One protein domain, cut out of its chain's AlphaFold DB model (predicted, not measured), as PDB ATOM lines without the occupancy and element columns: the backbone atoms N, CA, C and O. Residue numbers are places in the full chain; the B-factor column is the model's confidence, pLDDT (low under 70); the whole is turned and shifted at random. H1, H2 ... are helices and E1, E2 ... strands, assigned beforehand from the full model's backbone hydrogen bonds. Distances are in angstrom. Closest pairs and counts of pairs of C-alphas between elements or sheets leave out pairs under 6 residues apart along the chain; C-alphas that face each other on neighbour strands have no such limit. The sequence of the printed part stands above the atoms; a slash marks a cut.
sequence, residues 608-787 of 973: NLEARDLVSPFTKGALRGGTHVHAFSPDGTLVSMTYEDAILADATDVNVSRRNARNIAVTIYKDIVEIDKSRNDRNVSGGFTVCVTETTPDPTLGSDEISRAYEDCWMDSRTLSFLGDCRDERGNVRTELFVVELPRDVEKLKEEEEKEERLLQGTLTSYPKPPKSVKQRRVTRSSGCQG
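What this domain is: This is residues 608 to 787 of the 973 residues of the protein "HIT-type domain-containing protein" of Bathycoccus prasinos (UniProt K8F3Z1). Two strongly twisted sheets of four strands each stand partly face to face as a loose sandwich, E1 E2 E3 E4 in the one and E5 E6 E7 E8 in the other; edge strand E5 comes close to E1, E2 and E3. Short helix H3 lies over E4, while the small helices H1 and H2 follow one end of E2. The printed part has 180 residues, under half of them in named elements, in the order E1 E2 H1 H2 E3 E4 E5 E6 E7 H3 E8; both sheets are antiparallel and the class is mostly strand. It is compact, with a radius of gyration of the C-alphas of 15.8 A, and spans 50 by 42 by 32 A.

How they stand to each other: E1, residues 625 to 632, and E2, residues 638 to 645, form a hairpin, with N 628 and O 642 3.0 A apart. H1, residues 646 to 649, only just is on this sheet, with 5 pairs of C-alphas within 10 A, and only grazes it. H2, residues 654 to 657, only just touches H1, with 3 pairs of C-alphas within 8 A, and only at the corner; the closest C-alphas are those of Leu 648 and Ser 657, 5.0 A. E3, residues 663 to 673, is antiparallel to E2, with N 641 and O 665 2.9 A apart, and bends by 108 degrees at residue 670. E3 and E4, residues 686 to 691, form a hairpin, with N 666 and O 690 2.8 A apart. E5, residues 709 to 714, has its closest C-alphas to E2 at Thr 642 and Tyr 710, 6.2 A. E5, E6, residues 719 to 727, and E7, residues 733 to 741, make a meander, each strand the antiparallel neighbour of the one before; N 710 and O 723 are 2.9 A apart, as are N 722 and O 738. H3, residues 746 to 750, is on the first sheet at a height of 9.2 A, over E4. E8, residues 775 to 778, is antiparallel to E7, with N 777 and O 739 2.8 A apart. H1 and H2 are too short for an O i to N i+4 pair; H3 has 0 of 1 within hydrogen-bond range, but 2 of 2 O i to N i+3 pairs.

Where its parts are: E1 begins at C-alpha 625 (92.576, 252.374, 228.698) and is 20.0 A long. E2 and E3 each measure 20.7 A, E6 24.3 A and E7 24.5 A. E8 ends at C-alpha 778 (116.602, 244.137, 222.845).

The domain as a whole: The C-alphas of Ser 678 and Arg 730, the two farthest apart, are 50.4 A apart. The printed part has no cut; the links E3 to E4, E4 to E5 and H3 to E8 are long. No printed residue is under 70 in pLDDT.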
ATOM      1  N   ASN A 608      90.564 264.830 220.999       91.62
ATOM      2  CA  ASN A 608      91.314 263.727 221.597       91.62
ATOM      3  C   ASN A 608      92.363 263.257 220.607       91.62
ATOM      4  O   ASN A 608      92.068 263.106 219.422       91.62
ATOM      5  N   LEU A 609      93.562 263.013 221.117       94.88
ATOM      6  CA  LEU A 609      94.665 262.574 220.285       94.88
ATOM      7  C   LEU A 609      94.447 261.136 219.808       94.88
ATOM      8  O   LEU A 609      94.493 260.885 218.610       94.88
ATOM      9  N   GLU A 610      94.144 260.220 220.725       95.56
ATOM     10  CA  GLU A 610      93.809 258.825 220.438       95.56
ATOM     11  C   GLU A 610      92.319 258.502 220.634       95.56
ATOM     12  O   GLU A 610      91.623 259.123 221.448       95.56
ATOM     13  N   ALA A 611      91.833 257.493 219.905       95.69
ATOM     14  CA  ALA A 611      90.514 256.910 220.129       95.69
ATOM     15  C   ALA A 611      90.507 255.938 221.324       95.69
ATOM     16  O   ALA A 611      91.477 255.215 221.574       95.69
ATOM     17  N   ARG A 612      89.375 255.882 222.040       96.00
ATOM     18  CA  ARG A 612      89.146 254.955 223.155       96.00
ATOM     19  C   ARG A 612      87.772 254.299 223.100       96.00
ATOM     20  O   ARG A 612      86.761 255.004 223.098       96.00
ATOM     21  N   ASP A 613      87.751 252.970 223.174       96.94
ATOM     22  CA  ASP A 613      86.545 252.147 223.268       96.94
ATOM     23  C   ASP A 613      86.634 251.165 224.443       96.94
ATOM     24  O   ASP A 613      87.471 250.266 224.469       96.94
ATOM     25  N   LEU A 614      85.765 251.346 225.433       95.50
ATOM     26  CA  LEU A 614      85.715 250.553 226.662       95.50
ATOM     27  C   LEU A 614      84.659 249.442 226.609       95.50
ATOM     28  O   LEU A 614      84.474 248.731 227.596       95.50
ATOM     29  N   VAL A 615      83.942 249.278 225.492       95.25
ATOM     30  CA  VAL A 615      82.816 248.337 225.403       95.25
ATOM     31  C   VAL A 615      83.079 247.274 224.345       95.25
ATOM     32  O   VAL A 615      83.264 247.574 223.171       95.25
ATOM     33  N   SER A 616      83.013 246.002 224.742       93.44
ATOM     34  CA  SER A 616      83.114 244.871 223.812       93.44
ATOM     35  C   SER A 616      81.853 244.734 222.925       93.44
ATOM     36  O   SER A 616      80.747 244.983 223.420       93.44
ATOM     37  N   PRO A 617      81.962 244.350 221.633       93.38
ATOM     38  CA  PRO A 617      83.204 244.161 220.882       93.38
ATOM     39  C   PRO A 617      83.944 245.491 220.709       93.38
ATOM     40  O   PRO A 617      83.319 246.514 220.423       93.38
ATOM     41  N   PHE A 618      85.260 245.452 220.931       95.62
ATOM     42  CA  PHE A 618      86.119 246.631 220.874       95.62
ATOM     43  C   PHE A 618      86.390 247.047 219.430       95.62
ATOM     44  O   PHE A 618      86.461 246.210 218.525       95.62
ATOM     45  N   THR A 619      86.593 248.344 219.234       95.94
ATOM     46  CA  THR A 619      86.890 248.921 217.925       95.94
ATOM     47  C   THR A 619      88.379 248.820 217.589       95.94
ATOM     48  O   THR A 619      89.245 249.227 218.362       95.94
ATOM     49  N   LYS A 620      88.694 248.298 216.400       95.56
ATOM     50  CA  LYS A 620      90.055 248.285 215.850       95.56
ATOM     51  C   LYS A 620      90.602 249.707 215.709       95.56
ATOM     52  O   LYS A 620      89.933 250.564 215.146       95.56
ATOM     53  N   GLY A 621      91.825 249.928 216.189       95.44
ATOM     54  CA  GLY A 621      92.454 251.251 216.183       95.44
ATOM     55  C   GLY A 621      92.030 252.159 217.335       95.44
ATOM     56  O   GLY A 621      92.428 253.317 217.357       95.44
ATOM     57  N   ALA A 622      91.242 251.660 218.287       96.56
ATOM     58  CA  ALA A 622      90.969 252.348 219.539       96.56
ATOM     59  C   ALA A 622      91.598 251.583 220.701       96.56
ATOM     60  O   ALA A 622      91.490 250.359 220.804       96.56
ATOM     61  N   LEU A 623      92.243 252.318 221.604       95.25
ATOM     62  CA  LEU A 623      92.698 251.749 222.866       95.25
ATOM     63  C   LEU A 623      91.509 251.574 223.818       95.25
ATOM     64  O   LEU A 623      90.421 252.096 223.603       95.25
ATOM     65  N   ARG A 624      91.714 250.861 224.921       95.69
ATOM     66  CA  ARG A 624      90.664 250.607 225.928       95.69
ATOM     67  C   ARG A 624      91.117 250.940 227.346       95.69
ATOM     68  O   ARG A 624      90.796 250.266 228.316       95.69
ATOM     69  N   GLY A 625      91.958 251.959 227.448       95.12
ATOM     70  CA  GLY A 625      92.576 252.374 228.698       95.12
ATOM     71  C   GLY A 625      93.156 253.773 228.585       95.12
ATOM     72  O   GLY A 625      92.554 254.632 227.937       95.12
ATOM     73  N   GLY A 626      94.303 253.997 229.214       95.38
ATOM     74  CA  GLY A 626      94.864 255.331 229.364       95.38
ATOM     75  C   GLY A 626      96.278 255.466 228.841       95.38
ATOM     76  O   GLY A 626      97.040 254.500 228.804       95.38
ATOM     77  N   THR A 627      96.613 256.687 228.438       96.38
ATOM     78  CA  THR A 627      97.867 257.029 227.757       96.38
ATOM     79  C   THR A 627      98.626 258.150 228.469       96.38
ATOM     80  O   THR A 627      98.040 258.937 229.223       96.38
ATOM     81  N   HIS A 628      99.948 258.224 228.285       93.44
ATOM     82  CA  HIS A 628     100.784 259.243 228.930       93.44
ATOM     83  C   HIS A 628     102.126 259.484 228.250       93.44
ATOM     84  O   HIS A 628     102.689 258.548 227.687       93.44
ATOM     85  N   VAL A 629     102.653 260.704 228.440       86.69
ATOM     86  CA  VAL A 629     103.882 261.239 227.819       86.69
ATOM     87  C   VAL A 629     103.809 261.057 226.306       86.69
ATOM     88  O   VAL A 629     104.399 260.144 225.748       86.69
ATOM     89  N   HIS A 630     103.009 261.905 225.664       94.44
ATOM     90  CA  HIS A 630     102.789 261.873 224.223       94.44
ATOM     91  C   HIS A 630     103.925 262.573 223.484       94.44
ATOM     92  O   HIS A 630     104.061 263.780 223.611       94.44
ATOM     93  N   ALA A 631     104.722 261.862 222.696       93.94
ATOM     94  CA  ALA A 631     105.803 262.474 221.925       93.94
ATOM     95  C   ALA A 631     105.544 262.340 220.425       93.94
ATOM     96  O   ALA A 631     105.358 261.235 219.915       93.94
ATOM     97  N   PHE A 632     105.548 263.460 219.708       95.38
ATOM     98  CA  PHE A 632     105.489 263.452 218.249       95.38
ATOM     99  C   PHE A 632     106.766 262.850 217.660       95.38
ATOM    100  O   PHE A 632     107.865 263.080 218.172       95.38
ATOM    101  N   SER A 633     106.619 262.107 216.565       95.12
ATOM    102  CA  SER A 633     107.744 261.693 215.735       95.12
ATOM    103  C   SER A 633     108.478 262.917 215.174       95.12
ATOM    104  O   SER A 633     107.867 263.976 215.008       95.12
ATOM    105  N   PRO A 634     109.763 262.788 214.801       91.19
ATOM    106  CA  PRO A 634     110.525 263.841 214.134       91.19
ATOM    107  C   PRO A 634     109.956 264.352 212.809       91.19
ATOM    108  O   PRO A 634     110.554 265.242 212.237       91.19
ATOM    109  N   ASP A 635     108.855 263.814 212.283       91.25
ATOM    110  CA  ASP A 635     108.112 264.378 211.144       91.25
ATOM    111  C   ASP A 635     106.701 264.872 211.523       91.25
ATOM    112  O   ASP A 635     105.968 265.366 210.670       91.25
ATOM    113  N   GLY A 636     106.299 264.728 212.790       92.50
ATOM    114  CA  GLY A 636     104.986 265.119 213.307       92.50
ATOM    115  C   GLY A 636     103.816 264.205 212.925       92.50
ATOM    116  O   GLY A 636     102.678 264.481 213.301       92.50
ATOM    117  N   THR A 637     104.049 263.121 212.177       92.38
ATOM    118  CA  THR A 637     102.963 262.290 211.618       92.38
ATOM    119  C   THR A 637     102.466 261.199 212.562       92.38
ATOM    120  O   THR A 637     101.322 260.747 212.453       92.38
ATOM    121  N   LEU A 638     103.311 260.766 213.492       96.88
ATOM    122  CA  LEU A 638     102.997 259.771 214.504       96.88
ATOM    123  C   LEU A 638     103.160 260.387 215.887       96.88
ATOM    124  O   LEU A 638     103.957 261.299 216.092       96.88
ATOM    125  N   VAL A 639     102.433 259.851 216.859       97.62
ATOM    126  CA  VAL A 639     102.663 260.165 218.271       97.62
ATOM    127  C   VAL A 639     102.893 258.865 219.012       97.62
ATOM    128  O   VAL A 639     102.105 257.941 218.845       97.62
ATOM    129  N   SER A 640     103.949 258.775 219.813       97.81
ATOM    130  CA  SER A 640     104.182 257.680 220.754       97.81
ATOM    131  C   SER A 640     103.636 258.028 222.135       97.81
ATOM    132  O   SER A 640     103.472 259.198 222.478       97.81
ATOM    133  N   MET A 641     103.290 257.008 222.913       97.50
ATOM    134  CA  MET A 641     102.825 257.167 224.288       97.50
ATOM    135  C   MET A 641     103.018 255.876 225.072       97.50
ATOM    136  O   MET A 641     102.956 254.773 224.528       97.50
ATOM    137  N   THR A 642     103.127 255.999 226.388       96.88
ATOM    138  CA  THR A 642     102.912 254.850 227.273       96.88
ATOM    139  C   THR A 642     101.420 254.543 227.393       96.88
ATOM    140  O   THR A 642     100.608 255.465 227.429       96.88
ATOM    141  N   TYR A 643     101.058 253.264 227.482       97.25
ATOM    142  CA  TYR A 643      99.685 252.759 227.528       97.25
ATOM    143  C   TYR A 643      99.484 251.760 228.678       97.25
ATOM    144  O   TYR A 643     100.311 250.872 228.889       97.25
ATOM    145  N   GLU A 644      98.368 251.888 229.398       96.06
ATOM    146  CA  GLU A 644      97.867 250.914 230.379       96.06
ATOM    147  C   GLU A 644      96.381 250.626 230.131       96.06
ATOM    148  O   GLU A 644      95.625 251.505 229.713       96.06
ATOM    149  N   ASP A 645      95.949 249.396 230.394       96.50
ATOM    150  CA  ASP A 645      94.663 248.869 229.941       96.50
ATOM    151  C   ASP A 645      93.629 248.846 231.068       96.50
ATOM    152  O   ASP A 645      93.818 248.138 232.056       96.50
ATOM    153  N   ALA A 646      92.539 249.607 230.926       95.38
ATOM    154  CA  ALA A 646      91.512 249.693 231.965       95.38
ATOM    155  C   ALA A 646      90.686 248.404 232.058       95.38
ATOM    156  O   ALA A 646      90.356 247.966 233.151       95.38
ATOM    157  N   ILE A 647      90.421 247.737 230.929       95.81
ATOM    158  CA  ILE A 647      89.645 246.488 230.910       95.81
ATOM    159  C   ILE A 647      90.382 245.375 231.650       95.81
ATOM    160  O   ILE A 647      89.762 244.607 232.384       95.81
ATOM    161  N   LEU A 648      91.703 245.289 231.477       94.38
ATOM    162  CA  LEU A 648      92.506 244.356 232.259       94.38
ATOM    163  C   LEU A 648      92.616 244.819 233.713       94.38
ATOM    164  O   LEU A 648      92.413 243.996 234.597       94.38
ATOM    165  N   ALA A 649      92.889 246.101 233.977       93.06
ATOM    166  CA  ALA A 649      93.004 246.623 235.343       93.06
ATOM    167  C   ALA A 649      91.771 246.296 236.204       93.06
ATOM    168  O   ALA A 649      91.923 245.755 237.302       93.06
ATOM    169  N   ASP A 650      90.580 246.536 235.654       90.62
ATOM    170  CA  ASP A 650      89.288 246.395 236.331       90.62
ATOM    171  C   ASP A 650      88.737 244.958 236.300       90.62
ATOM    172  O   ASP A 650      87.646 244.681 236.808       90.62
ATOM    173  N   ALA A 651      89.470 244.010 235.708       91.88
ATOM    174  CA  ALA A 651      89.040 242.623 235.646       91.88
ATOM    175  C   ALA A 651      88.936 242.009 237.054       91.88
ATOM    176  O   ALA A 651      89.872 242.042 237.852       91.88
ATOM    177  N   THR A 652      87.808 241.359 237.341       92.94
ATOM    178  CA  THR A 652      87.577 240.686 238.631       92.94
ATOM    179  C   THR A 652      88.411 239.413 238.802       92.94
ATOM    180  O   THR A 652      88.719 239.019 239.927       92.94
ATOM    181  N   ASP A 653      88.798 238.766 237.699       92.88
ATOM    182  CA  ASP A 653      89.743 237.651 237.722       92.88
ATOM    183  C   ASP A 653      91.168 238.181 237.917       92.88
ATOM    184  O   ASP A 653      91.752 238.810 237.033       92.88
ATOM    185  N   VAL A 654      91.760 237.855 239.066       88.25
ATOM    186  CA  VAL A 654      93.131 238.234 239.438       88.25
ATOM    187  C   VAL A 654      94.163 237.781 238.395       88.25
ATOM    188  O   VAL A 654      95.161 238.467 238.186       88.25
ATOM    189  N   ASN A 655      93.942 236.657 237.702       88.06
ATOM    190  CA  ASN A 655      94.856 236.179 236.660       88.06
ATOM    191  C   ASN A 655      94.799 237.015 235.380       88.06
ATOM    192  O   ASN A 655      95.775 237.026 234.625       88.06
ATOM    193  N   VAL A 656      93.673 237.686 235.139       89.88
ATOM    194  CA  VAL A 656      93.503 238.649 234.049       89.88
ATOM    195  C   VAL A 656      94.026 240.012 234.492       89.88
ATOM    196  O   VAL A 656      94.858 240.582 233.793       89.88
ATOM    197  N   SER A 657      93.649 240.480 235.686       88.56
ATOM    198  CA  SER A 657      94.067 241.791 236.200       88.56
ATOM    199  C   SER A 657      95.575 241.922 236.385       88.56
ATOM    200  O   SER A 657      96.171 242.912 235.959       88.56
ATOM    201  N   ARG A 658      96.251 240.867 236.862       88.06
ATOM    202  CA  ARG A 658      97.723 240.844 236.961       88.06
ATOM    203  C   ARG A 658      98.439 240.992 235.617       88.06
ATOM    204  O   ARG A 658      99.643 241.227 235.608       88.06
ATOM    205  N   ARG A 659      97.745 240.793 234.487       88.12
ATOM    206  CA  ARG A 659      98.331 241.016 233.162       88.12
ATOM    207  C   ARG A 659      98.505 242.503 232.885       88.12
ATOM    208  O   ARG A 659      99.310 242.795 232.019       88.12
ATOM    209  N   ASN A 660      97.825 243.409 233.601       91.12
ATOM    210  CA  ASN A 660      97.946 244.849 233.392       91.12
ATOM    211  C   ASN A 660      99.355 245.404 233.735       91.12
ATOM    212  O   ASN A 660      99.624 245.874 234.835       91.12
ATOM    213  N   ALA A 661     100.260 245.340 232.769       91.88
ATOM    214  CA  ALA A 661     101.506 246.051 232.581       91.88
ATOM    215  C   ALA A 661     101.405 247.290 231.658       91.88
ATOM    216  O   ALA A 661     100.525 247.448 230.807       91.88
ATOM    217  N   ARG A 662     102.408 248.161 231.781       95.38
ATOM    218  CA  ARG A 662     102.604 249.297 230.879       95.38
ATOM    219  C   ARG A 662     103.228 248.851 229.560       95.38
ATOM    220  O   ARG A 662     104.199 248.095 229.570       95.38
ATOM    221  N   ASN A 663     102.699 249.359 228.456       97.12
ATOM    222  CA  ASN A 663     103.194 249.158 227.095       97.12
ATOM    223  C   ASN A 663     103.492 250.504 226.417       97.12
ATOM    224  O   ASN A 663     103.171 251.554 226.972       97.12
ATOM    225  N   ILE A 664     104.065 250.475 225.213       98.06
ATOM    226  CA  ILE A 664     104.141 251.630 224.311       98.06
ATOM    227  C   ILE A 664     103.097 251.462 223.207       98.06
ATOM    228  O   ILE A 664     102.940 250.376 222.644       98.06
ATOM    229  N   ALA A 665     102.393 252.541 222.896       98.00
ATOM    230  CA  ALA A 665     101.457 252.641 221.789       98.00
ATOM    231  C   ALA A 665     101.846 253.792 220.858       98.00
ATOM    232  O   ALA A 665     102.582 254.700 221.249       98.00
ATOM    233  N   VAL A 666     101.351 253.732 219.625       98.31
ATOM    234  CA  VAL A 666     101.550 254.749 218.596       98.31
ATOM    235  C   VAL A 666     100.212 255.099 217.967       98.31
ATOM    236  O   VAL A 666      99.452 254.211 217.577       98.31
ATOM    237  N   THR A 667      99.947 256.395 217.861       98.00
ATOM    238  CA  THR A 667      98.792 256.970 217.172       98.00
ATOM    239  C   THR A 667      99.229 257.511 215.822       98.00
ATOM    240  O   THR A 667     100.207 258.255 215.742       98.00
ATOM    241  N   ILE A 668      98.477 257.183 214.774       97.00
ATOM    242  CA  ILE A 668      98.573 257.847 213.475       97.00
ATOM    243  C   ILE A 668      97.833 259.176 213.604       97.00
ATOM    244  O   ILE A 668      96.607 259.215 213.756       97.00
ATOM    245  N   TYR A 669      98.580 260.276 213.622       91.94
ATOM    246  CA  TYR A 669      98.005 261.581 213.912       91.94
ATOM    247  C   TYR A 669      97.011 261.989 212.811       91.94
ATOM    248  O   TYR A 669      97.312 261.890 211.624       91.94
ATOM    249  N   LYS A 670      95.816 262.445 213.216       87.81
ATOM    250  CA  LYS A 670      94.686 262.853 212.350       87.81
ATOM    251  C   LYS A 670      94.002 261.740 211.529       87.81
ATOM    252  O   LYS A 670      93.054 262.047 210.812       87.81
ATOM    253  N   ASP A 671      94.385 260.471 211.669       94.88
ATOM    254  CA  ASP A 671      93.652 259.343 211.068       94.88
ATOM    255  C   ASP A 671      92.511 258.892 211.990       94.88
ATOM    256  O   ASP A 671      92.713 258.087 212.893       94.88
ATOM    257  N   ILE A 672      91.332 259.498 211.853       95.31
ATOM    258  CA  ILE A 672      90.280 259.425 212.878       95.31
ATOM    259  C   ILE A 672      89.531 258.085 212.878       95.31
ATOM    260  O   ILE A 672      88.976 257.653 211.868       95.31
ATOM    261  N   VAL A 673      89.414 257.491 214.067       95.62
ATOM    262  CA  VAL A 673      88.509 256.386 214.390       95.62
ATOM    263  C   VAL A 673      87.311 256.934 215.160       95.62
ATOM    264  O   VAL A 673      87.444 257.473 216.263       95.62
ATOM    265  N   GLU A 674      86.121 256.773 214.583       94.75
ATOM    266  CA  GLU A 674      84.867 257.174 215.216       94.75
ATOM    267  C   GLU A 674      84.344 256.095 216.165       94.75
ATOM    268  O   GLU A 674      84.141 254.950 215.763       94.75
ATOM    269  N   ILE A 675      84.089 256.477 217.421       94.06
ATOM    270  CA  ILE A 675      83.567 255.576 218.451       94.06
ATOM    271  C   ILE A 675      82.152 255.982 218.843       94.06
ATOM    272  O   ILE A 675      81.876 257.144 219.152       94.06
ATOM    273  N   ASP A 676      81.255 254.998 218.893       90.38
ATOM    274  CA  ASP A 676      79.891 255.189 219.372       90.38
ATOM    275  C   ASP A 676      79.873 255.501 220.879       90.38
ATOM    276  O   ASP A 676      80.030 254.627 221.738       90.38
ATOM    277  N   LYS A 677      79.655 256.781 221.193       88.50
ATOM    278  CA  LYS A 677      79.568 257.314 222.561       88.50
ATOM    279  C   LYS A 677      78.271 256.931 223.275       88.50
ATOM    280  O   LYS A 677      78.182 257.108 224.485       88.50
ATOM    281  N   SER A 678      77.263 256.415 222.566       91.44
ATOM    282  CA  SER A 678      76.017 255.961 223.197       91.44
ATOM    283  C   SER A 678      76.204 254.666 223.994       91.44
ATOM    284  O   SER A 678      75.456 254.410 224.937       91.44
ATOM    285  N   ARG A 679      77.234 253.877 223.658       90.69
ATOM    286  CA  ARG A 679      77.581 252.631 224.360       90.69
ATOM    287  C   ARG A 679      78.230 252.890 225.719       90.69
ATOM    288  O   ARG A 679      78.047 252.089 226.631       90.69
ATOM    289  N   ASN A 680      78.995 253.973 225.841       91.25
ATOM    290  CA  ASN A 680      79.652 254.410 227.070       91.25
ATOM    291  C   ASN A 680      80.071 255.882 226.922       91.25
ATOM    292  O   ASN A 680      80.743 256.238 225.955       91.25
ATOM    293  N   ASP A 681      79.718 256.736 227.881       88.69
ATOM    294  CA  ASP A 681      80.007 258.176 227.844       88.69
ATOM    295  C   ASP A 681      81.504 258.513 228.002       88.69
ATOM    296  O   ASP A 681      81.945 259.623 227.686       88.69
ATOM    297  N   ARG A 682      82.308 257.542 228.452       91.19
ATOM    298  CA  ARG A 682      83.772 257.612 228.541       91.19
ATOM    299  C   ARG A 682      84.471 257.239 227.236       91.19
ATOM    300  O   ARG A 682      85.688 257.448 227.148       91.19
ATOM    301  N   ASN A 683      83.749 256.714 226.246       93.50
ATOM    302  CA  ASN A 683      84.295 256.451 224.918       93.50
ATOM    303  C   ASN A 683      84.593 257.754 224.177       93.50
ATOM    304  O   ASN A 683      83.877 258.752 224.302       93.50
ATOM    305  N   VAL A 684      85.674 257.755 223.397       92.44
ATOM    306  CA  VAL A 684      86.111 258.946 222.668       92.44
ATOM    307  C   VAL A 684      86.613 258.590 221.275       92.44
ATOM    308  O   VAL A 684      87.393 257.658 221.120       92.44
ATOM    309  N   SER A 685      86.188 259.350 220.267       94.81
ATOM    310  CA  SER A 685      86.822 259.345 218.945       94.81
ATOM    311  C   SER A 685      88.155 260.095 219.009       94.81
ATOM    312  O   SER A 685      88.287 261.045 219.796       94.81
ATOM    313  N   GLY A 686      89.105 259.690 218.174       95.12
ATOM    314  CA  GLY A 686      90.455 260.249 218.069       95.12
ATOM    315  C   GLY A 686      91.250 259.509 216.993       95.12
ATOM    316  O   GLY A 686      90.657 258.781 216.203       95.12
ATOM    317  N   GLY A 687      92.568 259.690 216.940       95.69
ATOM    318  CA  GLY A 687      93.426 259.018 215.963       95.69
ATOM    319  C   GLY A 687      93.469 257.493 216.125       95.69
ATOM    320  O   GLY A 687      93.254 256.973 217.223       95.69
ATOM    321  N   PHE A 688      93.767 256.790 215.031       97.69
ATOM    322  CA  PHE A 688      93.971 255.347 214.985       97.69
ATOM    323  C   PHE A 688      95.231 254.988 215.767       97.69
ATOM    324  O   PHE A 688      96.334 255.417 215.423       97.69
ATOM    325  N   THR A 689      95.071 254.173 216.802       97.75
ATOM    326  CA  THR A 689      96.131 253.871 217.761       97.75
ATOM    327  C   THR A 689      96.332 252.376 217.916       97.75
ATOM    328  O   THR A 689      95.378 251.606 218.036       97.75
ATOM    329  N   VAL A 690      97.599 251.963 217.955       97.19
ATOM    330  CA  VAL A 690      98.010 250.569 218.145       97.19
ATOM    331  C   VAL A 690      99.072 250.459 219.222       97.19
ATOM    332  O   VAL A 690      99.961 251.300 219.325       97.19
ATOM    333  N   CYS A 691      99.008 249.398 220.024       97.12
ATOM    334  CA  CYS A 691     100.131 249.009 220.872       97.12
ATOM    335  C   CYS A 691     101.284 248.547 219.971       97.12
ATOM    336  O   CYS A 691     101.034 247.857 218.992       97.12
ATOM    337  N   VAL A 692     102.530 248.915 220.262       97.62
ATOM    338  CA  VAL A 692     103.710 248.529 219.456       97.62
ATOM    339  C   VAL A 692     104.690 247.647 220.225       97.62
ATOM    340  O   VAL A 692     105.604 247.081 219.633       97.62
ATOM    341  N   THR A 693     104.465 247.469 221.528       97.25
ATOM    342  CA  THR A 693     105.218 246.535 222.370       97.25
ATOM    343  C   THR A 693     104.363 245.367 222.829       97.25
ATOM    344  O   THR A 693     103.141 245.467 222.943       97.25
ATOM    345  N   GLU A 694     105.027 244.266 223.149       94.06
ATOM    346  CA  GLU A 694     104.441 243.093 223.771       94.06
ATOM    347  C   GLU A 694     105.081 242.853 225.140       94.06
ATOM    348  O   GLU A 694     106.304 242.864 225.297       94.06
ATOM    349  N   THR A 695     104.225 242.653 226.141       95.19
ATOM    350  CA  THR A 695     104.602 242.447 227.540       95.19
ATOM    351  C   THR A 695     103.969 241.175 228.089       95.19
ATOM    352  O   THR A 695     102.894 240.747 227.655       95.19
ATOM    353  N   THR A 696     104.643 240.568 229.062       92.94
ATOM    354  CA  THR A 696     104.164 239.396 229.801       92.94
ATOM    355  C   THR A 696     104.410 239.588 231.298       92.94
ATOM    356  O   THR A 696     105.496 240.024 231.676       92.94
ATOM    357  N   PRO A 697     103.448 239.271 232.185       89.81
ATOM    358  CA  PRO A 697     103.639 239.430 233.630       89.81
ATOM    359  C   PRO A 697     104.803 238.588 234.171       89.81
ATOM    360  O   PRO A 697     105.446 238.979 235.147       89.81
ATOM    361  N   ASP A 698     105.106 237.474 233.502       92.00
ATOM    362  CA  ASP A 698     106.109 236.497 233.910       92.00
ATOM    363  C   ASP A 698     107.138 236.286 232.777       92.00
ATOM    364  O   ASP A 698     107.052 235.285 232.063       92.00
ATOM    365  N   PRO A 699     108.095 237.214 232.555       96.00
ATOM    366  CA  PRO A 699     109.101 237.044 231.511       96.00
ATOM    367  C   PRO A 699     109.985 235.829 231.767       96.00
ATOM    368  O   PRO A 699     110.474 235.621 232.885       96.00
ATOM    369  N   THR A 700     110.244 235.061 230.716       97.44
ATOM    370  CA  THR A 700     111.134 233.903 230.765       97.44
ATOM    371  C   THR A 700     112.552 234.341 231.141       97.44
ATOM    372  O   THR A 700     113.088 235.306 230.589       97.44
ATOM    373  N   LEU A 701     113.182 233.625 232.079       96.50
ATOM    374  CA  LEU A 701     114.533 233.935 232.560       96.50
ATOM    375  C   LEU A 701     115.557 233.912 231.419       96.50
ATOM    376  O   LEU A 701     115.600 232.959 230.642       96.50
ATOM    377  N   GLY A 702     116.387 234.951 231.328       92.88
ATOM    378  CA  GLY A 702     117.421 235.097 230.299       92.88
ATOM    379  C   GLY A 702     116.897 235.426 228.896       92.88
ATOM    380  O   GLY A 702     117.700 235.575 227.978       92.88
ATOM    381  N   SER A 703     115.578 235.548 228.712       95.62
ATOM    382  CA  SER A 703     114.972 235.895 227.424       95.62
ATOM    383  C   SER A 703     114.935 237.411 227.177       95.62
ATOM    384  O   SER A 703     115.305 238.215 228.037       95.62
ATOM    385  N   ASP A 704     114.450 237.798 225.995       95.69
ATOM    386  CA  ASP A 704     114.165 239.193 225.632       95.69
ATOM    387  C   ASP A 704     112.694 239.584 225.916       95.69
ATOM    388  O   ASP A 704     112.248 240.662 225.521       95.69
ATOM    389  N   GLU A 705     111.925 238.725 226.598       97.00
ATOM    390  CA  GLU A 705     110.582 239.067 227.073       97.00
ATOM    391  C   GLU A 705     110.654 240.137 228.170       97.00
ATOM    392  O   GLU A 705     111.577 240.160 228.990       97.00
ATOM    393  N   ILE A 706     109.646 241.011 228.211       96.62
ATOM    394  CA  ILE A 706     109.592 242.131 229.154       96.62
ATOM    395  C   ILE A 706     108.286 242.153 229.944       96.62
ATOM    396  O   ILE A 706     107.216 241.856 229.412       96.62
ATOM    397  N   SER A 707     108.362 242.555 231.212       95.75
ATOM    398  CA  SER A 707     107.190 242.723 232.081       95.75
ATOM    399  C   SER A 707     106.544 244.095 232.001       95.75
ATOM    400  O   SER A 707     105.438 244.272 232.495       95.75
ATOM    401  N   ARG A 708     107.229 245.073 231.410       95.06
ATOM    402  CA  ARG A 708     106.700 246.408 231.103       95.06
ATOM    403  C   ARG A 708     107.617 247.118 230.111       95.06
ATOM    404  O   ARG A 708     108.818 246.856 230.119       95.06
ATOM    405  N   ALA A 709     107.051 248.039 229.341       96.38
ATOM    406  CA  ALA A 709     107.751 248.972 228.463       96.38
ATOM    407  C   ALA A 709     107.407 250.417 228.862       96.38
ATOM    408  O   ALA A 709     106.243 250.720 229.135       96.38
ATOM    409  N   TYR A 710     108.406 251.290 228.981       95.19
ATOM    410  CA  TYR A 710     108.237 252.650 229.502       95.19
ATOM    411  C   TYR A 710     109.408 253.566 229.118       95.19
ATOM    412  O   TYR A 710     110.438 253.085 228.662       95.19
ATOM    413  N   GLU A 711     109.232 254.877 229.314       93.44
ATOM    414  CA  GLU A 711     110.160 255.943 228.912       93.44
ATOM    415  C   GLU A 711     110.704 255.760 227.483       93.44
ATOM    416  O   GLU A 711     111.826 255.300 227.271       93.44
ATOM    417  N   ASP A 712     109.887 256.110 226.492       94.69
ATOM    418  CA  ASP A 712     110.223 256.006 225.077       94.69
ATOM    419  C   ASP A 712     110.889 257.270 224.509       94.69
ATOM    420  O   ASP A 712     110.867 258.359 225.097       94.69
ATOM    421  N   CYS A 713     111.520 257.097 223.350       94.50
ATOM    422  CA  CYS A 713     112.101 258.164 222.554       94.50
ATOM    423  C   CYS A 713     112.137 257.773 221.083       94.50
ATOM    424  O   CYS A 713     112.662 256.711 220.732       94.50
ATOM    425  N   TRP A 714     111.669 258.671 220.221       96.69
ATOM    426  CA  TRP A 714     111.898 258.567 218.787       96.69
ATOM    427  C   TRP A 714     113.389 258.665 218.479       96.69
ATOM    428  O   TRP A 714     114.083 259.544 218.987       96.69
ATOM    429  N   MET A 715     113.868 257.727 217.675       95.62
ATOM    430  CA  MET A 715     115.210 257.729 217.099       95.62
ATOM    431  C   MET A 715     115.213 258.392 215.726       95.62
ATOM    432  O   MET A 715     116.094 259.176 215.400       95.62
ATOM    433  N   ASP A 716     114.171 258.104 214.957       93.06
ATOM    434  CA  ASP A 716     113.826 258.721 213.686       93.06
ATOM    435  C   ASP A 716     112.284 258.744 213.580       93.06
ATOM    436  O   ASP A 716     111.587 258.454 214.552       93.06
ATOM    437  N   SER A 717     111.715 259.068 212.418       93.19
ATOM    438  CA  SER A 717     110.252 259.134 212.226       93.19
ATOM    439  C   SER A 717     109.509 257.786 212.242       93.19
ATOM    440  O   SER A 717     108.290 257.742 212.058       93.19
ATOM    441  N   ARG A 718     110.219 256.667 212.407       92.38
ATOM    442  CA  ARG A 718     109.705 255.290 212.333       92.38
ATOM    443  C   ARG A 718     110.286 254.357 213.394       92.38
ATOM    444  O   ARG A 718     109.728 253.284 213.588       92.38
ATOM    445  N   THR A 719     111.345 254.738 214.089       96.38
ATOM    446  CA  THR A 719     112.013 253.893 215.077       96.38
ATOM    447  C   THR A 719     111.871 254.505 216.459       96.38
ATOM    448  O   THR A 719     112.200 255.671 216.678       96.38
ATOM    449  N   LEU A 720     111.394 253.705 217.408       97.00
ATOM    450  CA  LEU A 720     111.296 254.073 218.815       97.00
ATOM    451  C   LEU A 720     112.283 253.247 219.622       97.00
ATOM    452  O   LEU A 720     112.319 252.026 219.495       97.00
ATOM    453  N   SER A 721     113.011 253.907 220.512       97.38
ATOM    454  CA  SER A 721     113.681 253.256 221.633       97.38
ATOM    455  C   SER A 721     112.822 253.364 222.890       97.38
ATOM    456  O   SER A 721     112.048 254.309 223.035       97.38
ATOM    457  N   PHE A 722     112.935 252.402 223.801       97.38
ATOM    458  CA  PHE A 722     112.236 252.418 225.086       97.38
ATOM    459  C   PHE A 722     112.961 251.558 226.124       97.38
ATOM    460  O   PHE A 722     113.774 250.696 225.779       97.38
ATOM    461  N   LEU A 723     112.658 251.773 227.404       96.56
ATOM    462  CA  LEU A 723     113.145 250.929 228.491       96.56
ATOM    463  C   LEU A 723     112.187 249.760 228.745       96.56
ATOM    464  O   LEU A 723     110.972 249.944 228.864       96.56
ATOM    465  N   GLY A 724     112.737 248.553 228.851       96.38
ATOM    466  CA  GLY A 724     111.991 247.324 229.112       96.38
ATOM    467  C   GLY A 724     112.580 246.521 230.267       96.38
ATOM    468  O   GLY A 724     113.795 246.350 230.349       96.38
ATOM    469  N   ASP A 725     111.720 246.002 231.147       95.88
ATOM    470  CA  ASP A 725     112.145 245.170 232.282       95.88
ATOM    471  C   ASP A 725     112.122 243.685 231.919       95.88
ATOM    472  O   ASP A 725     111.049 243.095 231.814       95.88
ATOM    473  N   CYS A 726     113.297 243.077 231.780       94.81
ATOM    474  CA  CYS A 726     113.477 241.643 231.554       94.81
ATOM    475  C   CYS A 726     113.954 240.922 232.829       94.81
ATOM    476  O   CYS A 726     114.190 241.541 233.874       94.81
ATOM    477  N   ARG A 727     114.084 239.591 232.760       94.50
ATOM    478  CA  ARG A 727     114.598 238.755 233.857       94.50
ATOM    479  C   ARG A 727     115.956 238.178 233.488       94.50
ATOM    480  O   ARG A 727     116.079 237.525 232.456       94.50
ATOM    481  N   ASP A 728     116.967 238.381 234.333       91.62
ATOM    482  CA  ASP A 728     118.249 237.686 234.164       91.62
ATOM    483  C   ASP A 728     118.140 236.188 234.510       91.62
ATOM    484  O   ASP A 728     117.120 235.723 235.022       91.62
ATOM    485  N   GLU A 729     119.196 235.414 234.242       93.56
ATOM    486  CA  GLU A 729     119.244 233.964 234.515       93.56
ATOM    487  C   GLU A 729     118.990 233.607 235.991       93.56
ATOM    488  O   GLU A 729     118.639 232.472 236.311       93.56
ATOM    489  N   ARG A 730     119.166 234.568 236.906       92.69
ATOM    490  CA  ARG A 730     118.951 234.403 238.349       92.69
ATOM    491  C   ARG A 730     117.565 234.881 238.798       92.69
ATOM    492  O   ARG A 730     117.257 234.776 239.983       92.69
ATOM    493  N   GLY A 731     116.739 235.403 237.890       91.62
ATOM    494  CA  GLY A 731     115.407 235.935 238.186       91.62
ATOM    495  C   GLY A 731     115.365 237.405 238.608       91.62
ATOM    496  O   GLY A 731     114.276 237.922 238.889       91.62
ATOM    497  N   ASN A 732     116.500 238.107 238.631       91.75
ATOM    498  CA  ASN A 732     116.505 239.530 238.971       91.75
ATOM    499  C   ASN A 732     115.941 240.355 237.811       91.75
ATOM    500  O   ASN A 732     116.141 240.020 236.643       91.75
ATOM    501  N   VAL A 733     115.262 241.456 238.140       91.75
ATOM    502  CA  VAL A 733     114.816 242.432 237.137       91.75
ATOM    503  C   VAL A 733     116.030 243.145 236.549       91.75
ATOM    504  O   VAL A 733     116.894 243.613 237.294       91.75
ATOM    505  N   ARG A 734     116.073 243.254 235.220       92.25
ATOM    506  CA  ARG A 734     117.031 244.080 234.479       92.25
ATOM    507  C   ARG A 734     116.275 245.000 233.533       92.25
ATOM    508  O   ARG A 734     115.604 244.522 232.624       92.25
ATOM    509  N   THR A 735     116.400 246.303 233.746       94.94
ATOM    510  CA  THR A 735     115.914 247.305 232.794       94.94
ATOM    511  C   THR A 735     116.947 247.500 231.702       94.94
ATOM    512  O   THR A 735     118.094 247.819 232.001       94.94
ATOM    513  N   GLU A 736     116.540 247.348 230.452       95.75
ATOM    514  CA  GLU A 736     117.418 247.465 229.290       95.75
ATOM    515  C   GLU A 736     116.765 248.341 228.228       95.75
ATOM    516  O   GLU A 736     115.550 248.541 228.224       95.75
ATOM    517  N   LEU A 737     117.582 248.843 227.312       97.12
ATOM    518  CA  LEU A 737     117.133 249.528 226.109       97.12
ATOM    519  C   LEU A 737     116.648 248.515 225.065       97.12
ATOM    520  O   LEU A 737     117.364 247.573 224.708       97.12
ATOM    521  N   PHE A 738     115.453 248.756 224.546       97.81
ATOM    522  CA  PHE A 738     114.845 248.056 223.423       97.81
ATOM    523  C   PHE A 738     114.538 249.052 222.312       97.81
ATOM    524  O   PHE A 738     114.433 250.253 222.556       97.81
ATOM    525  N   VAL A 739     114.361 248.534 221.102       97.69
ATOM    526  CA  VAL A 739     113.876 249.298 219.957       97.69
ATOM    527  C   VAL A 739     112.717 248.591 219.282       97.69
ATOM    528  O   VAL A 739     112.626 247.362 219.304       97.69
ATOM    529  N   VAL A 740     111.842 249.373 218.666       97.44
ATOM    530  CA  VAL A 740     110.802 248.903 217.761       97.44
ATOM    531  C   VAL A 740     110.853 249.731 216.483       97.44
ATOM    532  O   VAL A 740     110.809 250.960 216.518       97.44
ATOM    533  N   GLU A 741     110.960 249.038 215.355       95.50
ATOM    534  CA  GLU A 741     110.909 249.641 214.026       95.50
ATOM    535  C   GLU A 741     109.483 249.518 213.490       95.50
ATOM    536  O   GLU A 741     108.916 248.421 213.407       95.50
ATOM    537  N   LEU A 742     108.886 250.652 213.143       96.38
ATOM    538  CA  LEU A 742     107.565 250.717 212.541       96.38
ATOM    539  C   LEU A 742     107.679 250.564 211.017       96.38
ATOM    540  O   LEU A 742     108.648 251.028 210.405       96.38
ATOM    541  N   PRO A 743     106.695 249.929 210.358       94.50
ATOM    542  CA  PRO A 743     106.692 249.802 208.910       94.50
ATOM    543  C   PRO A 743     106.701 251.180 208.235       94.50
ATOM    544  O   PRO A 743     106.016 252.109 208.658       94.50
ATOM    545  N   ARG A 744     107.450 251.297 207.129       88.38
ATOM    546  CA  ARG A 744     107.482 252.527 206.312       88.38
ATOM    547  C   ARG A 744     106.100 252.915 205.786       88.38
ATOM    548  O   ARG A 744     105.793 254.098 205.691       88.38
ATOM    549  N   ASP A 745     105.318 251.905 205.421       91.75
ATOM    550  CA  ASP A 745     103.917 252.041 205.051       91.75
ATOM    551  C   ASP A 745     103.061 251.980 206.320       91.75
ATOM    552  O   ASP A 745     102.951 250.931 206.958       91.75
ATOM    553  N   VAL A 746     102.487 253.125 206.677       89.62
ATOM    554  CA  VAL A 746     101.690 253.319 207.891       89.62
ATOM    555  C   VAL A 746     100.429 252.452 207.879       89.62
ATOM    556  O   VAL A 746      99.999 252.005 208.940       89.62
ATOM    557  N   GLU A 747      99.885 252.104 206.709       92.38
ATOM    558  CA  GLU A 747      98.717 251.219 206.624       92.38
ATOM    559  C   GLU A 747      99.019 249.815 207.168       92.38
ATOM    560  O   GLU A 747      98.131 249.145 207.697       92.38
ATOM    561  N   LYS A 748     100.290 249.392 207.173       94.31
ATOM    562  CA  LYS A 748     100.702 248.120 207.788       94.31
ATOM    563  C   LYS A 748     100.623 248.113 209.309       94.31
ATOM    564  O   LYS A 748     100.680 247.036 209.901       94.31
ATOM    565  N   LEU A 749     100.481 249.274 209.950       94.75
ATOM    566  CA  LEU A 749     100.123 249.345 211.369       94.75
ATOM    567  C   LEU A 749      98.671 248.911 211.602       94.75
ATOM    568  O   LEU A 749      98.327 248.517 212.710       94.75
ATOM    569  N   LYS A 750      97.823 248.930 210.568       94.38
ATOM    570  CA  LYS A 750      96.427 248.482 210.633       94.38
ATOM    571  C   LYS A 750      96.275 246.994 210.310       94.38
ATOM    572  O   LYS A 750      95.175 246.456 210.429       94.38
ATOM    573  N   GLU A 751      97.337 246.305 209.902       91.62
ATOM    574  CA  GLU A 751      97.295 244.867 209.627       91.62
ATOM    575  C   GLU A 751      97.217 244.058 210.930       91.62
ATOM    576  O   GLU A 751      98.055 244.188 211.825       91.62
ATOM    577  N   GLU A 752      96.225 243.172 211.011       84.69
ATOM    578  CA  GLU A 752      96.037 242.242 212.126       84.69
ATOM    579  C   GLU A 752      96.359 240.804 211.704       84.69
ATOM    580  O   GLU A 752      96.370 240.467 210.517       84.69
ATOM    581  N   GLU A 753      96.621 239.934 212.674       82.69
ATOM    582  CA  GLU A 753      96.623 238.493 212.429       82.69
ATOM    583  C   GLU A 753      95.216 237.933 212.657       82.69
ATOM    584  O   GLU A 753      94.564 238.293 213.630       82.69
ATOM    585  N   GLU A 754      94.782 236.978 211.829       78.81
ATOM    586  CA  GLU A 754      93.464 236.316 211.935       78.81
ATOM    587  C   GLU A 754      93.319 235.390 213.169       78.81
ATOM    588  O   GLU A 754      92.479 234.493 213.206       78.81
ATOM    589  N   LYS A 755      94.162 235.566 214.191       86.56
ATOM    590  CA  LYS A 755      94.112 234.827 215.454       86.56
ATOM    591  C   LYS A 755      93.535 235.731 216.535       86.56
ATOM    592  O   LYS A 755      94.046 236.822 216.759       86.56
ATOM    593  N   GLU A 756      92.537 235.239 217.262       81.31
ATOM    594  CA  GLU A 756      91.841 235.989 218.321       81.31
ATOM    595  C   GLU A 756      92.795 236.559 219.391       81.31
ATOM    596  O   GLU A 756      92.646 237.692 219.840       81.31
ATOM    597  N   GLU A 757      93.850 235.824 219.741       80.94
ATOM    598  CA  GLU A 757      94.865 236.258 220.715       80.94
ATOM    599  C   GLU A 757      95.815 237.353 220.187       80.94
ATOM    600  O   GLU A 757      96.671 237.827 220.937       80.94
ATOM    601  N   ARG A 758      95.701 237.731 218.905       89.06
ATOM    602  CA  ARG A 758      96.575 238.663 218.165       89.06
ATOM    603  C   ARG A 758      95.831 239.883 217.602       89.06
ATOM    604  O   ARG A 758      96.365 240.593 216.754       89.06
ATOM    605  N   LEU A 759      94.620 240.147 218.091       94.12
ATOM    606  CA  LEU A 759      93.803 241.288 217.679       94.12
ATOM    607  C   LEU A 759      94.408 242.634 218.121       94.12
ATOM    608  O   LEU A 759      94.825 242.791 219.273       94.12
ATOM    609  N   LEU A 760      94.384 243.636 217.233       95.12
ATOM    610  CA  LEU A 760      94.914 244.983 217.515       95.12
ATOM    611  C   LEU A 760      94.109 245.725 218.579       95.12
ATOM    612  O   LEU A 760      94.654 246.549 219.289       95.12
ATOM    613  N   GLN A 761      92.818 245.433 218.689       94.75
ATOM    614  CA  GLN A 761      91.902 245.950 219.704       94.75
ATOM    615  C   GLN A 761      91.889 245.106 220.981       94.75
ATOM    616  O   GLN A 761      91.215 245.476 221.939       94.75
ATOM    617  N   GLY A 762      92.596 243.965 220.974       94.06
ATOM    618  CA  GLY A 762      92.607 242.904 221.983       94.06
ATOM    619  C   GLY A 762      91.231 242.372 222.393       94.06
ATOM    620  O   GLY A 762      90.256 242.472 221.653       94.06
ATOM    621  N   THR A 763      91.169 241.749 223.569       93.62
ATOM    622  CA  THR A 763      89.973 241.065 224.082       93.62
ATOM    623  C   THR A 763      89.707 241.449 225.537       93.62
ATOM    624  O   THR A 763      90.475 242.189 226.149       93.62
ATOM    625  N   LEU A 764      88.637 240.906 226.126       93.44
ATOM    626  CA  LEU A 764      88.343 241.064 227.555       93.44
ATOM    627  C   LEU A 764      89.427 240.468 228.473       93.44
ATOM    628  O   LEU A 764      89.433 240.758 229.663       93.44
ATOM    629  N   THR A 765      90.319 239.616 227.953       91.94
ATOM    630  CA  THR A 765      91.317 238.895 228.763       91.94
ATOM    631  C   THR A 765      92.755 239.020 228.249       91.94
ATOM    632  O   THR A 765      93.687 238.508 228.882       91.94
ATOM    633  N   SER A 766      92.973 239.702 227.121       90.00
ATOM    634  CA  SER A 766      94.286 239.864 226.485       90.00
ATOM    635  C   SER A 766      94.469 241.257 225.899       90.00
ATOM    636  O   SER A 766      93.539 241.807 225.315       90.00
ATOM    637  N   TYR A 767      95.684 241.802 225.986       91.12
ATOM    638  CA  TYR A 767      96.074 243.112 225.444       91.12
ATOM    639  C   TYR A 767      95.696 243.383 223.984       91.12
ATOM    640  O   TYR A 767      95.598 242.429 223.211       91.12
ATOM    641  N   PRO A 768      95.566 244.669 223.581       94.25
ATOM    642  CA  PRO A 768      95.827 245.080 222.203       94.25
ATOM    643  C   PRO A 768      97.206 244.550 221.797       94.25
ATOM    644  O   PRO A 768      98.191 244.816 222.488       94.25
ATOM    645  N   LYS A 769      97.293 243.756 220.730       93.31
ATOM    646  CA  LYS A 769      98.575 243.186 220.297       93.31
ATOM    647  C   LYS A 769      99.259 244.056 219.247       93.31
ATOM    648  O   LYS A 769      98.562 244.721 218.480       93.31
ATOM    649  N   PRO A 770     100.605 244.031 219.180       95.25
ATOM    650  CA  PRO A 770     101.323 244.730 218.130       95.25
ATOM    651  C   PRO A 770     100.923 244.280 216.728       95.25
ATOM    652  O   PRO A 770     100.699 243.075 216.531       95.25
ATOM    653  N   PRO A 771     100.903 245.207 215.750       95.38
ATOM    654  CA  PRO A 771     100.717 244.864 214.349       95.38
ATOM    655  C   PRO A 771     101.681 243.770 213.910       95.38
ATOM    656  O   PRO A 771     102.825 243.704 214.360       95.38
ATOM    657  N   LYS A 772     101.234 242.915 212.988       90.06
ATOM    658  CA  LYS A 772     102.008 241.756 212.507       90.06
ATOM    659  C   LYS A 772     103.409 242.127 211.997       90.06
ATOM    660  O   LYS A 772     104.343 241.328 212.070       90.06
ATOM    661  N   SER A 773     103.532 243.326 211.433       89.06
ATOM    662  CA  SER A 773     104.754 243.877 210.846       89.06
ATOM    663  C   SER A 773     105.743 244.431 211.880       89.06
ATOM    664  O   SER A 773     106.902 244.649 211.536       89.06
ATOM    665  N   VAL A 774     105.311 244.629 213.127       94.56
ATOM    666  CA  VAL A 774     106.065 245.316 214.177       94.56
ATOM    667  C   VAL A 774     106.693 244.299 215.124       94.56
ATOM    668  O   VAL A 774     106.028 243.394 215.629       94.56
ATOM    669  N   LYS A 775     107.996 244.447 215.374       90.81
ATOM    670  CA  LYS A 775     108.745 243.602 216.309       90.81
ATOM    671  C   LYS A 775     109.652 244.460 217.172       90.81
ATOM    672  O   LYS A 775     110.410 245.273 216.653       90.81
ATOM    673  N   GLN A 776     109.603 244.230 218.478       94.94
ATOM    674  CA  GLN A 776     110.569 244.803 219.406       94.94
ATOM    675  C   GLN A 776     111.841 243.948 219.469       94.94
ATOM    676  O   GLN A 776     111.782 242.720 219.378       94.94
ATOM    677  N   ARG A 777     112.991 244.592 219.661       95.50
ATOM    678  CA  ARG A 777     114.314 243.968 219.777       95.50
ATOM    679  C   ARG A 777     115.062 244.555 220.968       95.50
ATOM    680  O   ARG A 777     115.106 245.770 221.129       95.50
ATOM    681  N   ARG A 778     115.697 243.701 221.774       96.19
ATOM    682  CA  ARG A 778     116.602 244.137 222.845       96.19
ATOM    683  C   ARG A 778     117.915 244.648 222.256       96.19
ATOM    684  O   ARG A 778     118.545 243.938 221.470       96.19
ATOM    685  N   VAL A 779     118.330 245.848 222.652       96.12
ATOM    686  CA  VAL A 779     119.597 246.468 222.232       96.12
ATOM    687  C   VAL A 779     120.694 246.185 223.249       96.12
ATOM    688  O   VAL A 779     121.745 245.661 222.895       96.12
ATOM    689  N   THR A 780     120.441 246.483 224.523       94.31
ATOM    690  CA  THR A 780     121.460 246.390 225.579       94.31
ATOM    691  C   THR A 780     121.297 245.130 226.425       94.31
ATOM    692  O   THR A 780     120.193 244.629 226.654       94.31
ATOM    693  N   ARG A 781     122.435 244.583 226.861       90.56
ATOM    694  CA  ARG A 781     122.546 243.462 227.811       90.56
ATOM    695  C   ARG A 781     123.491 243.868 228.943       90.56
ATOM    696  O   ARG A 781     124.547 243.271 229.132       90.56
ATOM    697  N   SER A 782     123.152 244.975 229.591       77.25
ATOM    698  CA  SER A 782     123.981 245.688 230.560       77.25
ATOM    699  C   SER A 782     123.699 245.253 232.009       77.25
ATOM    700  O   SER A 782     122.929 244.332 232.286       77.25
ATOM    701  N   SER A 783     124.317 245.926 232.987       70.06
ATOM    702  CA  SER A 783     123.978 245.761 234.409       70.06
ATOM    703  C   SER A 783     122.633 246.393 234.802       70.06
ATOM    704  O   SER A 783     122.167 246.152 235.921       70.06
ATOM    705  N   GLY A 784     121.994 247.140 233.896       76.19
ATOM    706  CA  GLY A 784     120.658 247.706 234.050       76.19
ATOM    707  C   GLY A 784     120.631 249.238 234.045       76.19
ATOM    708  O   GLY A 784     121.399 249.886 234.754       76.19
ATOM    709  N   CYS A 785     119.675 249.801 233.307       78.25
ATOM    710  CA  CYS A 785     119.424 251.239 233.156       78.25
ATOM    711  C   CYS A 785     118.599 251.862 234.302       78.25
ATOM    712  O   CYS A 785     118.135 252.990 234.183       78.25
ATOM    713  N   GLN A 786     118.341 251.139 235.399       72.62
ATOM    714  CA  GLN A 786     117.389 251.560 236.435       72.62
ATOM    715  C   GLN A 786     118.061 252.117 237.697       72.62
ATOM    716  O   GLN A 786     119.054 251.583 238.191       72.62
ATOM    717  N   GLY A 787     117.427 253.114 238.315       79.50
ATOM    718  CA  GLY A 787     117.603 253.406 239.737       79.50
ATOM    719  C   GLY A 787     116.871 254.662 240.188       79.50
ATOM    720  O   GLY A 787     115.739 254.895 239.777       79.50
TER     721      GLY A 787